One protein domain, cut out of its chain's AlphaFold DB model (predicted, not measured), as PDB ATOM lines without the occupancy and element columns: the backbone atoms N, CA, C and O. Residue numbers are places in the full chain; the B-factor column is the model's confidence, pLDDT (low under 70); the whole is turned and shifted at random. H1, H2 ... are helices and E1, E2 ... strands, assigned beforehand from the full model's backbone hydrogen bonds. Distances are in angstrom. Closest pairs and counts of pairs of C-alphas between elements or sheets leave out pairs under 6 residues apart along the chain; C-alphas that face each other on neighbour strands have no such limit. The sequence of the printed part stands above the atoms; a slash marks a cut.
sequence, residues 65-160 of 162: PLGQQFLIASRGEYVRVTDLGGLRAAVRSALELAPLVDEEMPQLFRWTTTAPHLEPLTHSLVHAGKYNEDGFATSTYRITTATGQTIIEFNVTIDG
ATOM      1  N   PRO A  65     -30.628  39.846   6.601       64.50
ATOM      2  CA  PRO A  65     -31.575  39.069   7.408       64.50
ATOM      3  C   PRO A  65     -32.541  38.224   6.575       64.50
ATOM      4  O   PRO A  65     -33.060  37.228   7.075       64.50
ATOM      5  N   LEU A  66     -32.778  38.603   5.320       69.88
ATOM      6  CA  LEU A  66     -33.789  37.991   4.462       69.88
ATOM      7  C   LEU A  66     -33.229  36.856   3.595       69.88
ATOM      8  O   LEU A  66     -34.002  36.160   2.939       69.88
ATOM      9  N   GLY A  67     -31.910  36.640   3.593       67.62
ATOM     10  CA  GLY A  67     -31.278  35.649   2.713       67.62
ATOM     11  C   GLY A  67     -31.324  36.047   1.243       67.62
ATOM     12  O   GLY A  67     -31.343  35.181   0.370       67.62
ATOM     13  N   GLN A  68     -31.389  37.347   0.980       74.75
ATOM     14  CA  GLN A  68     -31.268  37.958  -0.323       74.75
ATOM     15  C   GLN A  68     -29.959  38.758  -0.392       74.75
ATOM     16  O   GLN A  68     -29.892  39.928  -0.014       74.75
ATOM     17  N   GLN A  69     -28.908  38.107  -0.886       84.75
ATOM     18  CA  GLN A  69     -27.680  38.790  -1.275       84.75
ATOM     19  C   GLN A  69     -27.830  39.324  -2.697       84.75
ATOM     20  O   GLN A  69     -28.365  38.643  -3.577       84.75
ATOM     21  N   PHE A  70     -27.332  40.531  -2.924       88.50
ATOM     22  CA  PHE A  70     -27.376  41.204  -4.212       88.50
ATOM     23  C   PHE A  70     -25.975  41.556  -4.676       88.50
ATOM     24  O   PHE A  70     -25.095  41.844  -3.866       88.50
ATOM     25  N   LEU A  71     -25.777  41.531  -5.986       88.75
ATOM     26  CA  LEU A  71     -24.543  41.943  -6.625       88.75
ATOM     27  C   LEU A  71     -24.836  43.143  -7.512       88.75
ATOM     28  O   LEU A  71     -25.813  43.149  -8.264       88.75
ATOM     29  N   ILE A  72     -23.975  44.145  -7.413       85.94
ATOM     30  CA  ILE A  72     -24.034  45.365  -8.207       85.94
ATOM     31  C   ILE A  72     -22.743  45.432  -9.011       85.94
ATOM     32  O   ILE A  72     -21.651  45.418  -8.438       85.94
ATOM     33  N   ALA A  73     -22.877  45.481 -10.330       86.00
ATOM     34  CA  ALA A  73     -21.768  45.609 -11.258       86.00
ATOM     35  C   ALA A  73     -21.923  46.905 -12.065       86.00
ATOM     36  O   ALA A  73     -22.783  47.009 -12.940       86.00
ATOM     37  N   SER A  74     -21.077  47.887 -11.762       79.69
ATOM     38  CA  SER A  74     -20.950  49.134 -12.523       79.69
ATOM     39  C   SER A  74     -19.771  49.021 -13.493       79.69
ATOM     40  O   SER A  74     -18.772  48.364 -13.190       79.69
ATOM     41  N   ARG A  75     -19.856  49.643 -14.674       68.81
ATOM     42  CA  ARG A  75     -18.752  49.611 -15.647       68.81
ATOM     43  C   ARG A  75     -17.496  50.260 -15.060       68.81
ATOM     44  O   ARG A  75     -17.543  51.391 -14.603       68.81
ATOM     45  N   GLY A  76     -16.370  49.548 -15.117       66.38
ATOM     46  CA  GLY A  76     -15.081  50.057 -14.635       66.38
ATOM     47  C   GLY A  76     -14.885  49.990 -13.117       66.38
ATOM     48  O   GLY A  76     -13.807  50.342 -12.646       66.38
ATOM     49  N   GLU A  77     -15.866  49.491 -12.360       73.12
ATOM     50  CA  GLU A  77     -15.757  49.299 -10.914       73.12
ATOM     51  C   GLU A  77     -15.734  47.818 -10.514       73.12
ATOM     52  O   GLU A  77     -16.138  46.924 -11.261       73.12
ATOM     53  N   TYR A  78     -15.282  47.555  -9.286       74.94
ATOM     54  CA  TYR A  78     -15.384  46.233  -8.678       74.94
ATOM     55  C   TYR A  78     -16.842  45.864  -8.401       74.94
ATOM     56  O   TYR A  78     -17.625  46.684  -7.921       74.94
ATOM     57  N   VAL A  79     -17.180  44.594  -8.639       83.62
ATOM     58  CA  VAL A  79     -18.479  44.029  -8.256       83.62
ATOM     59  C   VAL A  79     -18.640  44.122  -6.743       83.62
ATOM     60  O   VAL A  79     -17.784  43.651  -5.989       83.62
ATOM     61  N   ARG A  80     -19.752  44.706  -6.300       82.81
ATOM     62  CA  ARG A  80     -20.067  44.884  -4.880       82.81
ATOM     63  C   ARG A  80     -21.152  43.897  -4.474       82.81
ATOM     64  O   ARG A  80     -22.173  43.802  -5.153       82.81
ATOM     65  N   VAL A  81     -20.942  43.181  -3.369       84.56
ATOM     66  CA  VAL A  81     -21.970  42.332  -2.744       84.56
ATOM     67  C   VAL A  81     -22.653  43.139  -1.646       84.56
ATOM     68  O   VAL A  81     -21.980  43.797  -0.857       84.56
ATOM     69  N   THR A  82     -23.981  43.111  -1.595       83.31
ATOM     70  CA  THR A  82     -24.773  43.924  -0.669       83.31
ATOM     71  C   THR A  82     -26.052  43.221  -0.219       83.31
ATOM     72  O   THR A  82     -26.484  42.234  -0.815       83.31
ATOM     73  N   ASP A  83     -26.666  43.736   0.845       83.38
ATOM     74  CA  ASP A  83     -28.027  43.405   1.260       83.38
ATOM     75  C   ASP A  83     -29.064  44.270   0.515       83.38
ATOM     76  O   ASP A  83     -28.733  45.089  -0.353       83.38
ATOM     77  N   LEU A  84     -30.339  44.107   0.877       83.69
ATOM     78  CA  LEU A  84     -31.451  44.887   0.328       83.69
ATOM     79  C   LEU A  84     -31.301  46.403   0.560       83.69
ATOM     80  O   LEU A  84     -31.738  47.207  -0.266       83.69
ATOM     81  N   GLY A  85     -30.695  46.803   1.682       82.06
ATOM     82  CA  GLY A  85     -30.473  48.201   2.036       82.06
ATOM     83  C   GLY A  85     -29.461  48.863   1.108       82.06
ATOM     84  O   GLY A  85     -29.747  49.924   0.550       82.06
ATOM     85  N   GLY A  86     -28.318  48.220   0.880       84.56
ATOM     86  CA  GLY A  86     -27.320  48.740  -0.050       84.56
ATOM     87  C   GLY A  86     -27.740  48.619  -1.519       84.56
ATOM     88  O   GLY A  86     -27.426  49.521  -2.291       84.56
ATOM     89  N   LEU A  87     -28.563  47.625  -1.901       87.81
ATOM     90  CA  LEU A  87     -29.217  47.613  -3.219       87.81
ATOM     91  C   LEU A  87     -30.070  48.872  -3.415       87.81
ATOM     92  O   LEU A  87     -29.926  49.580  -4.411       87.81
ATOM     93  N   ARG A  88     -30.934  49.182  -2.441       88.00
ATOM     94  CA  ARG A  88     -31.785  50.379  -2.470       88.00
ATOM     95  C   ARG A  88     -30.958  51.661  -2.561       88.00
ATOM     96  O   ARG A  88     -31.326  52.563  -3.308       88.00
ATOM     97  N   ALA A  89     -29.880  51.758  -1.784       86.06
ATOM     98  CA  ALA A  89     -29.020  52.938  -1.752       86.06
ATOM     99  C   ALA A  89     -28.284  53.151  -3.082       86.06
ATOM    100  O   ALA A  89     -28.269  54.267  -3.600       86.06
ATOM    101  N   ALA A  90     -27.733  52.085  -3.667       86.94
ATOM    102  CA  ALA A  90     -27.007  52.160  -4.928       86.94
ATOM    103  C   ALA A  90     -27.911  52.557  -6.099       86.94
ATOM    104  O   ALA A  90     -27.561  53.448  -6.865       86.94
ATOM    105  N   VAL A  91     -29.099  51.949  -6.214       88.19
ATOM    106  CA  VAL A  91     -30.034  52.290  -7.299       88.19
ATOM    107  C   VAL A  91     -30.578  53.704  -7.134       88.19
ATOM    108  O   VAL A  91     -30.702  54.415  -8.124       88.19
ATOM    109  N   ARG A  92     -30.859  54.145  -5.901       88.50
ATOM    110  CA  ARG A  92     -31.238  55.541  -5.653       88.50
ATOM    111  C   ARG A  92     -30.146  56.505  -6.110       88.50
ATOM    112  O   ARG A  92     -30.456  57.418  -6.857       88.50
ATOM    113  N   SER A  93     -28.901  56.258  -5.705       85.69
ATOM    114  CA  SER A  93     -27.769  57.119  -6.073       85.69
ATOM    115  C   SER A  93     -27.596  57.182  -7.594       85.69
ATOM    116  O   SER A  93     -27.426  58.258  -8.148       85.69
ATOM    117  N   ALA A  94     -27.717  56.042  -8.284       84.81
ATOM    118  CA  ALA A  94     -27.654  55.999  -9.743       84.81
ATOM    119  C   ALA A  94     -28.795  56.797 -10.399       84.81
ATOM    120  O   ALA A  94     -28.555  57.538 -11.342       84.81
ATOM    121  N   LEU A  95     -30.028  56.699  -9.887       84.81
ATOM    122  CA  LEU A  95     -31.179  57.443 -10.415       84.81
ATOM    123  C   LEU A  95     -31.109  58.953 -10.144       84.81
ATOM    124  O   LEU A  95     -31.618  59.727 -10.948       84.81
ATOM    125  N   GLU A  96     -30.508  59.365  -9.028       78.62
ATOM    126  CA  GLU A  96     -30.267  60.778  -8.705       78.62
ATOM    127  C   GLU A  96     -29.199  61.394  -9.629       78.62
ATOM    128  O   GLU A  96     -29.293  62.571  -9.960       78.62
ATOM    129  N   LEU A  97     -28.225  60.598 -10.088       71.44
ATOM    130  CA  LEU A  97     -27.119  61.048 -10.948       71.44
ATOM    131  C   LEU A  97     -27.380  60.872 -12.454       71.44
ATOM    132  O   LEU A  97     -26.834  61.627 -13.254       71.44
ATOM    133  N   ALA A  98     -28.231  59.923 -12.853       63.06
ATOM    134  CA  ALA A  98     -28.532  59.607 -14.253       63.06
ATOM    135  C   ALA A  98     -29.016  60.789 -15.129       63.06
ATOM    136  O   ALA A  98     -28.774  60.751 -16.333       63.06
ATOM    137  N   PRO A  99     -29.690  61.840 -14.609       56.78
ATOM    138  CA  PRO A  99     -30.011  63.020 -15.417       56.78
ATOM    139  C   PRO A  99     -28.799  63.915 -15.725       56.78
ATOM    140  O   PRO A  99     -28.873  64.730 -16.641       56.78
ATOM    141  N   LEU A 100     -27.716  63.808 -14.946       48.06
ATOM    142  CA  LEU A 100     -26.611  64.776 -14.911       48.06
ATOM    143  C   LEU A 100     -25.363  64.306 -15.666       48.06
ATOM    144  O   LEU A 100     -24.539  65.119 -16.084       48.06
ATOM    145  N   VAL A 101     -25.218  63.000 -15.848       49.75
ATOM    146  CA  VAL A 101     -24.087  62.359 -16.516       49.75
ATOM    147  C   VAL A 101     -24.644  61.177 -17.300       49.75
ATOM    148  O   VAL A 101     -25.467  60.450 -16.757       49.75
ATOM    149  N   ASP A 102     -24.232  60.965 -18.553       53.81
ATOM    150  CA  ASP A 102     -24.607  59.811 -19.404       53.81
ATOM    151  C   ASP A 102     -24.131  58.442 -18.827       53.81
ATOM    152  O   ASP A 102     -23.678  57.551 -19.551       53.81
ATOM    153  N   GLU A 103     -24.157  58.260 -17.506       59.50
ATOM    154  CA  GLU A 103     -23.784  57.044 -16.805       59.50
ATOM    155  C   GLU A 103     -24.873  55.984 -16.966       59.50
ATOM    156  O   GLU A 103     -26.036  56.149 -16.591       59.50
ATOM    157  N   GLU A 104     -24.471  54.849 -17.536       70.06
ATOM    158  CA  GLU A 104     -25.325  53.674 -17.615       70.06
ATOM    159  C   GLU A 104     -25.664  53.172 -16.205       70.06
ATOM    160  O   GLU A 104     -24.787  52.987 -15.359       70.06
ATOM    161  N   MET A 105     -26.945  52.877 -15.981       81.19
ATOM    162  CA  MET A 105     -27.413  52.233 -14.756       81.19
ATOM    163  C   MET A 105     -26.602  50.963 -14.447       81.19
ATOM    164  O   MET A 105     -26.322  50.174 -15.360       81.19
ATOM    165  N   PRO A 106     -26.268  50.705 -13.169       86.12
ATOM    166  CA  PRO A 106     -25.517  49.515 -12.800       86.12
ATOM    167  C   PRO A 106     -26.307  48.244 -13.124       86.12
ATOM    168  O   PRO A 106     -27.535  48.200 -13.018       86.12
ATOM    169  N   GLN A 107     -25.590  47.175 -13.464       89.44
ATOM    170  CA  GLN A 107     -26.184  45.849 -13.590       89.44
ATOM    171  C   GLN A 107     -26.440  45.272 -12.199       89.44
ATOM    172  O   GLN A 107     -25.577  45.312 -11.321       89.44
ATOM    173  N   LEU A 108     -27.639  44.729 -12.006       92.19
ATOM    174  CA  LEU A 108     -28.129  44.268 -10.715       92.19
ATOM    175  C   LEU A 108     -28.424  42.773 -10.790       92.19
ATOM    176  O   LEU A 108     -29.092  42.314 -11.716       92.19
ATOM    177  N   PHE A 109     -27.976  42.022  -9.791       92.06
ATOM    178  CA  PHE A 109     -28.241  40.591  -9.686       92.06
ATOM    179  C   PHE A 109     -28.657  40.227  -8.270       92.06
ATOM    180  O   PHE A 109     -28.172  40.800  -7.295       92.06
ATOM    181  N   ARG A 110     -29.517  39.222  -8.152       90.38
ATOM    182  CA  ARG A 110     -29.764  38.496  -6.914       90.38
ATOM    183  C   ARG A 110     -28.955  37.207  -6.935       90.38
ATOM    184  O   ARG A 110     -28.991  36.461  -7.911       90.38
ATOM    185  N   TRP A 111     -28.255  36.934  -5.842       85.56
ATOM    186  CA  TRP A 111     -27.628  35.640  -5.631       85.56
ATOM    187  C   TRP A 111     -28.682  34.597  -5.248       85.56
ATOM    188  O   TRP A 111     -29.509  34.823  -4.358       85.56
ATOM    189  N   THR A 112     -28.626  33.435  -5.886       80.00
ATOM    190  CA  THR A 112     -29.508  32.295  -5.632       80.00
ATOM    191  C   THR A 112     -28.683  31.027  -5.397       80.00
ATOM    192  O   THR A 112     -27.552  30.864  -5.857       80.00
ATOM    193  N   THR A 113     -29.252  30.073  -4.661       74.31
ATOM    194  CA  THR A 113     -28.608  28.774  -4.405       74.31
ATOM    195  C   THR A 113     -28.793  27.778  -5.551       74.31
ATOM    196  O   THR A 113     -28.226  26.689  -5.512       74.31
ATOM    197  N   THR A 114     -29.568  28.132  -6.576       70.94
ATOM    198  CA  THR A 114     -29.927  27.267  -7.708       70.94
ATOM    199  C   THR A 114     -29.218  27.751  -8.964       70.94
ATOM    200  O   THR A 114     -29.177  28.947  -9.207       70.94
ATOM    201  N   ALA A 115     -28.652  26.852  -9.771       62.25
ATOM    202  CA  ALA A 115     -28.000  27.256 -11.016       62.25
ATOM    203  C   ALA A 115     -29.043  27.703 -12.072       62.25
ATOM    204  O   ALA A 115     -30.015  26.972 -12.279       62.25
ATOM    205  N   PRO A 116     -28.841  28.839 -12.774       77.44
ATOM    206  CA  PRO A 116     -27.739  29.793 -12.608       77.44
ATOM    207  C   PRO A 116     -27.843  30.604 -11.301       77.44
ATOM    208  O   PRO A 116     -28.876  31.200 -11.016       77.44
ATOM    209  N   HIS A 117     -26.736  30.666 -10.544       78.81
ATOM    210  CA  HIS A 117     -26.655  31.300  -9.213       78.81
ATOM    211  C   HIS A 117     -26.870  32.816  -9.209       78.81
ATOM    212  O   HIS A 117     -26.961  33.429  -8.148       78.81
ATOM    213  N   LEU A 118     -26.899  33.433 -10.388       86.50
ATOM    214  CA  LEU A 118     -27.142  34.854 -10.563       86.50
ATOM    215  C   LEU A 118     -28.447  35.023 -11.323       86.50
ATOM    216  O   LEU A 118     -28.543  34.682 -12.501       86.50
ATOM    217  N   GLU A 119     -29.439  35.570 -10.634       90.56
ATOM    218  CA  GLU A 119     -30.702  35.986 -11.222       90.56
ATOM    219  C   GLU A 119     -30.617  37.485 -11.553       90.56
ATOM    220  O   GLU A 119     -30.467  38.298 -10.636       90.56
ATOM    221  N   PRO A 120     -30.688  37.887 -12.835       92.06
ATOM    222  CA  PRO A 120     -30.690  39.296 -13.209       92.06
ATOM    223  C   PRO A 120     -31.902  40.035 -12.640       92.06
ATOM    224  O   PRO A 120     -33.024  39.516 -12.640       92.06
ATOM    225  N   LEU A 121     -31.677  41.271 -12.204       92.81
ATOM    226  CA  LEU A 121     -32.715  42.171 -11.727       92.81
ATOM    227  C   LEU A 121     -32.916  43.326 -12.704       92.81
ATOM    228  O   LEU A 121     -31.975  43.847 -13.295       92.81
ATOM    229  N   THR A 122     -34.168  43.744 -12.842       91.06
ATOM    230  CA  THR A 122     -34.569  44.890 -13.660       91.06
ATOM    231  C   THR A 122     -35.097  45.984 -12.749       91.06
ATOM    232  O   THR A 122     -35.857  45.696 -11.827       91.06
ATOM    233  N   HIS A 123     -34.713  47.231 -13.008       89.94
ATOM    234  CA  HIS A 123     -35.336  48.393 -12.384       89.94
ATOM    235  C   HIS A 123     -36.317  49.039 -13.373       89.94
ATOM    236  O   HIS A 123     -36.085  49.027 -14.581       89.94
ATOM    237  N   SER A 124     -37.415  49.599 -12.877       90.12
ATOM    238  CA  SER A 124     -38.392  50.308 -13.705       90.12
ATOM    239  C   SER A 124     -39.094  51.422 -12.935       90.12
ATOM    240  O   SER A 124     -39.233  51.370 -11.711       90.12
ATOM    241  N   LEU A 125     -39.532  52.449 -13.670       90.94
ATOM    242  CA  LEU A 125     -40.375  53.522 -13.152       90.94
ATOM    243  C   LEU A 125     -41.825  53.031 -13.079       90.94
ATOM    244  O   LEU A 125     -42.415  52.676 -14.097       90.94
ATOM    245  N   VAL A 126     -42.399  53.028 -11.878       93.12
ATOM    246  CA  VAL A 126     -43.804  52.656 -11.643       93.12
ATOM    247  C   VAL A 126     -44.698  53.886 -11.708       93.12
ATOM    248  O   VAL A 126     -45.764  53.855 -12.318       93.12
ATOM    249  N   HIS A 127     -44.261  54.973 -11.072       92.44
ATOM    250  CA  HIS A 127     -44.997  56.227 -11.030       92.44
ATOM    251  C   HIS A 127     -44.046  57.402 -11.212       92.44
ATOM    252  O   HIS A 127     -43.116  57.575 -10.424       92.44
ATOM    253  N   ALA A 128     -44.300  58.211 -12.239       89.38
ATOM    254  CA  ALA A 128     -43.595  59.464 -12.451       89.38
ATOM    255  C   ALA A 128     -44.132  60.533 -11.493       89.38
ATOM    256  O   ALA A 128     -45.324  60.853 -11.523       89.38
ATOM    257  N   GLY A 129     -43.250  61.091 -10.668       87.19
ATOM    258  CA  GLY A 129     -43.558  62.244  -9.833       87.19
ATOM    259  C   GLY A 129     -43.821  63.504 -10.654       87.19
ATOM    260  O   GLY A 129     -43.353  63.642 -11.785       87.19
ATOM    261  N   LYS A 130     -44.555  64.448 -10.064       91.12
ATOM    262  CA  LYS A 130     -44.679  65.814 -10.587       91.12
ATOM    263  C   LYS A 130     -43.797  66.745  -9.771       91.12
ATOM    264  O   LYS A 130     -43.724  66.587  -8.554       91.12
ATOM    265  N   TYR A 131     -43.188  67.713 -10.448       90.75
ATOM    266  CA  TYR A 131     -42.455  68.782  -9.788       90.75
ATOM    267  C   TYR A 131     -43.406  69.643  -8.953       90.75
ATOM    268  O   TYR A 131     -44.479  70.027  -9.427       90.75
ATOM    269  N   ASN A 132     -43.024  69.895  -7.705       91.31
ATOM    270  CA  ASN A 132     -43.700  70.841  -6.827       91.31
ATOM    271  C   ASN A 132     -43.192  72.277  -7.067       91.31
ATOM    272  O   ASN A 132     -42.355  72.519  -7.935       91.31
ATOM    273  N   GLU A 133     -43.716  73.232  -6.297       92.44
ATOM    274  CA  GLU A 133     -43.333  74.651  -6.381       92.44
ATOM    275  C   GLU A 133     -41.850  74.892  -6.054       92.44
ATOM    276  O   GLU A 133     -41.255  75.835  -6.569       92.44
ATOM    277  N   ASP A 134     -41.246  74.001  -5.267       91.94
ATOM    278  CA  ASP A 134     -39.833  74.040  -4.886       91.94
ATOM    279  C   ASP A 134     -38.910  73.357  -5.922       91.94
ATOM    280  O   ASP A 134     -37.694  73.329  -5.751       91.94
ATOM    281  N   GLY A 135     -39.463  72.792  -7.004       88.12
ATOM    282  CA  GLY A 135     -38.694  72.126  -8.061       88.12
ATOM    283  C   GLY A 135     -38.272  70.682  -7.757       88.12
ATOM    284  O   GLY A 135     -37.428  70.135  -8.462       88.12
ATOM    285  N   PHE A 136     -38.888  70.019  -6.774       89.12
ATOM    286  CA  PHE A 136     -38.656  68.601  -6.466       89.12
ATOM    287  C   PHE A 136     -39.749  67.696  -7.039       89.12
ATOM    288  O   PHE A 136     -40.937  68.010  -6.951       89.12
ATOM    289  N   ALA A 137     -39.364  66.527  -7.559       90.19
ATOM    290  CA  ALA A 137     -40.287  65.484  -8.010       90.19
ATOM    291  C   ALA A 137     -39.996  64.142  -7.326       90.19
ATOM    292  O   ALA A 137     -38.879  63.630  -7.384       90.19
ATOM    293  N   THR A 138     -41.022  63.526  -6.732       92.19
ATOM    294  CA  THR A 138     -40.903  62.203  -6.097       92.19
ATOM    295  C   THR A 138     -41.490  61.118  -6.991       92.19
ATOM    296  O   THR A 138     -42.707  61.036  -7.153       92.19
ATOM    297  N   SER A 139     -40.628  60.263  -7.531       90.81
ATOM    298  CA  SER A 139     -40.990  59.138  -8.396       90.81
ATOM    299  C   SER A 139     -40.880  57.809  -7.649       90.81
ATOM    300  O   SER A 139     -40.018  57.634  -6.784       90.81
ATOM    301  N   THR A 140     -41.734  56.849  -7.995       92.94
ATOM    302  CA  THR A 140     -41.707  55.493  -7.431       92.94
ATOM    303  C   THR A 140     -41.071  54.532  -8.420       92.94
ATOM    304  O   THR A 140     -41.526  54.407  -9.560       92.94
ATOM    305  N   TYR A 141     -40.057  53.811  -7.957       92.31
ATOM    306  CA  TYR A 141     -39.329  52.811  -8.725       92.31
ATOM    307  C   TYR A 141     -39.479  51.434  -8.103       92.31
ATOM    308  O   TYR A 141     -39.644  51.285  -6.888       92.31
ATOM    309  N   ARG A 142     -39.369  50.413  -8.948       94.19
ATOM    310  CA  ARG A 142     -39.432  49.013  -8.548       94.19
ATOM    311  C   ARG A 142     -38.251  48.249  -9.110       94.19
ATOM    312  O   ARG A 142     -37.853  48.468 -10.249       94.19
ATOM    313  N   ILE A 143     -37.731  47.326  -8.308       93.19
ATOM    314  CA  ILE A 143     -36.776  46.312  -8.741       93.19
ATOM    315  C   ILE A 143     -37.485  44.964  -8.755       93.19
ATOM    316  O   ILE A 143     -38.078  44.554  -7.750       93.19
ATOM    317  N   THR A 144     -37.410  44.274  -9.886       94.00
ATOM    318  CA  THR A 144     -38.011  42.956 -10.091       94.00
ATOM    319  C   THR A 144     -36.986  41.937 -10.561       94.00
ATOM    320  O   THR A 144     -35.969  42.284 -11.160       94.00
ATOM    321  N   THR A 145     -37.283  40.664 -10.337       91.81
ATOM    322  CA  THR A 145     -36.613  39.561 -11.029       91.81
ATOM    323  C   THR A 145     -37.013  39.501 -12.507       91.81
ATOM    324  O   THR A 145     -37.980  40.145 -12.930       91.81
ATOM    325  N   ALA A 146     -36.328  38.659 -13.284       85.75
ATOM    326  CA  ALA A 146     -36.711  38.331 -14.661       85.75
ATOM    327  C   ALA A 146     -38.125  37.719 -14.783       85.75
ATOM    328  O   ALA A 146     -38.770  37.856 -15.819       85.75
ATOM    329  N   THR A 147     -38.630  37.070 -13.729       86.94
ATOM    330  CA  THR A 147     -39.989  36.501 -13.682       86.94
ATOM    331  C   THR A 147     -41.057  37.507 -13.242       86.94
ATOM    332  O   THR A 147     -42.234  37.159 -13.176       86.94
ATOM    333  N   GLY A 148     -40.672  38.754 -12.945       87.69
ATOM    334  CA  GLY A 148     -41.583  39.816 -12.516       87.69
ATOM    335  C   GLY A 148     -41.871  39.840 -11.012       87.69
ATOM    336  O   GLY A 148     -42.709  40.625 -10.570       87.69
ATOM    337  N   GLN A 149     -41.181  39.028 -10.204       91.06
ATOM    338  CA  GLN A 149     -41.304  39.098  -8.750       91.06
ATOM    339  C   GLN A 149     -40.698  40.409  -8.242       91.06
ATOM    340  O   GLN A 149     -39.523  40.689  -8.477       91.06
ATOM    341  N   THR A 150     -41.475  41.186  -7.487       92.38
ATOM    342  CA  THR A 150     -40.979  42.390  -6.808       92.38
ATOM    343  C   THR A 150     -39.992  42.025  -5.704       92.38
ATOM    344  O   THR A 150     -40.326  41.277  -4.785       92.38
ATOM    345  N   ILE A 151     -38.791  42.597  -5.782       90.50
ATOM    346  CA  ILE A 151     -37.779  42.550  -4.724       90.50
ATOM    347  C   ILE A 151     -37.958  43.739  -3.784       90.50
ATOM    348  O   ILE A 151     -38.029  43.576  -2.568       90.50
ATOM    349  N   ILE A 152     -38.058  44.943  -4.352       90.12
ATOM    350  CA  ILE A 152     -38.257  46.180  -3.598       90.12
ATOM    351  C   ILE A 152     -38.981  47.223  -4.444       90.12
ATOM    352  O   ILE A 152     -38.785  47.308  -5.655       90.12
ATOM    353  N   GLU A 153     -39.794  48.036  -3.781       92.69
ATOM    354  CA  GLU A 153     -40.381  49.256  -4.320       92.69
ATOM    355  C   GLU A 153     -40.017  50.420  -3.399       92.69
ATOM    356  O   GLU A 153     -40.057  50.291  -2.172       92.69
ATOM    357  N   PHE A 154     -39.578  51.535  -3.974       91.56
ATOM    358  CA  PHE A 154     -39.119  52.682  -3.203       91.56
ATOM    359  C   PHE A 154     -39.271  53.990  -3.970       91.56
ATOM    360  O   PHE A 154     -39.283  54.025  -5.198       91.56
ATOM    361  N   ASN A 155     -39.337  55.077  -3.208       91.56
ATOM    362  CA  ASN A 155     -39.386  56.427  -3.749       91.56
ATOM    363  C   ASN A 155     -37.983  57.024  -3.870       91.56
ATOM    364  O   ASN A 155     -37.123  56.790  -3.009       91.56
ATOM    365  N   VAL A 156     -37.794  57.816  -4.919       89.44
ATOM    366  CA  VAL A 156     -36.622  58.658  -5.168       89.44
ATOM    367  C   VAL A 156     -37.125  60.075  -5.397       89.44
ATOM    368  O   VAL A 156     -38.100  60.266  -6.123       89.44
ATOM    369  N   THR A 157     -36.502  61.048  -4.736       89.06
ATOM    370  CA  THR A 157     -36.792  62.470  -4.948       89.06
ATOM    371  C   THR A 157     -35.690  63.038  -5.817       89.06
ATOM    372  O   THR A 157     -34.522  62.897  -5.475       89.06
ATOM    373  N   ILE A 158     -36.068  63.631  -6.940       83.50
ATOM    374  CA  ILE A 158     -35.155  64.269  -7.881       83.50
ATOM    375  C   ILE A 158     -35.296  65.778  -7.689       83.50
ATOM    376  O   ILE A 158     -36.418  66.294  -7.681       83.50
ATOM    377  N   ASP A 159     -34.168  66.458  -7.513       85.50
ATOM    378  CA  ASP A 159     -34.086  67.917  -7.546       85.50
ATOM    379  C   ASP A 159     -33.927  68.364  -9.001       85.50
ATOM    380  O   ASP A 159     -32.926  68.055  -9.643       85.50
ATOM    381  N   GLY A 160     -34.939  69.043  -9.539       75.00
ATOM    382  CA  GLY A 160     -34.921  69.554 -10.908       75.00
ATOM    383  C   GLY A 160     -34.113  70.843 -11.079       75.00
ATOM    384  O   GLY A 160     -34.012  71.330 -12.202       75.00
TER     385      GLY A 160
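AT A GLANCE: This is residues 65 to 160 of the 162 residues of an uncharacterized protein of Mycobacteroides abscessus subsp. abscessus (UniProt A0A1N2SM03). A strongly twisted sheet of six strands curls like part of a barrel round one helix, H1, which sits in its hollow on one face. The long strands E4, E5 and E6 run along the longest axis of the domain, while the short hairpin E1 and E2 makes the other edge of the sheet. The printed part has 96 residues, with six named strands and one named helix in the order E1, E2, H1, E3, E4, E5, E6; the sheet runs E2, E1, E3, E4, E5, E6, all antiparallel, and the class is mixed, helices and strands. The whole is compact, with a radius of gyration of the C-alphas of 14.3 A, and its elongated outline spans 49 by 29 by 23 A.

IN THESE COORDINATES: E1 is residues 70 to 73, with C-alpha 70 at (-27.376, 41.204, -4.212), and E2 is residues 80 to 82. H1, residues 84 to 97, is 20.2 A long and begins with C-alpha 84 at (-31.451, 44.887, 0.328). E3 is residues 107 to 111, 13.0 A long. E4, residues 118 to 127, measures 27.9 A; E5, residues 136 to 145, 29.5 A; and E6, residues 150 to 159, 26.5 A, ending with C-alpha 159 at (-34.086, 67.917, -7.546).

HOW THE PARTS SIT: The edge strand E2 forms a hairpin with E1, with N 70 and O 82 2.8 A apart. E1 is antiparallel to E3 at 152 degrees, with N 71 and O 109 2.8 A apart. E2, H1 and E3 form a split strand-helix-strand unit, two strands running the same way with E1 between them in the sheet; its crossover is right-handed. E3, E4, E5 and E6 form a meander, each strand the antiparallel neighbour of the one before. E4 is staggered: residues 118 to 121 pair with E3, where N 110 and O 119 are 2.8 A apart, and residues 121 to 127 with E5, where N 126 and O 140 are 2.8 A apart. E5 and the edge strand E6 form a hairpin, with N 158 and O 137 2.8 A apart. H1 is on one face of the sheet, giving two layers, helix and sheet. The closest C-alphas of H1 and E6 are those of Glu 96 and Ile 158, 6.1 A apart; those of H1 and E1 are Leu 87 and Phe 70, 6.7 A apart. H1 is near E2, E3 and E5. E2 and E6 are apart. In H1 every O i to N i+4 pair is within hydrogen-bond range.

THE WHOLE: The two C-alphas farthest apart, those of Ala 115 and Glu 133, are 50.0 A apart. The printed part has no cut and no long link. The mean pLDDT of the printed part is 83.4; residues 65 to 67, 75 to 76, 98 to 103 and 115 are under 70.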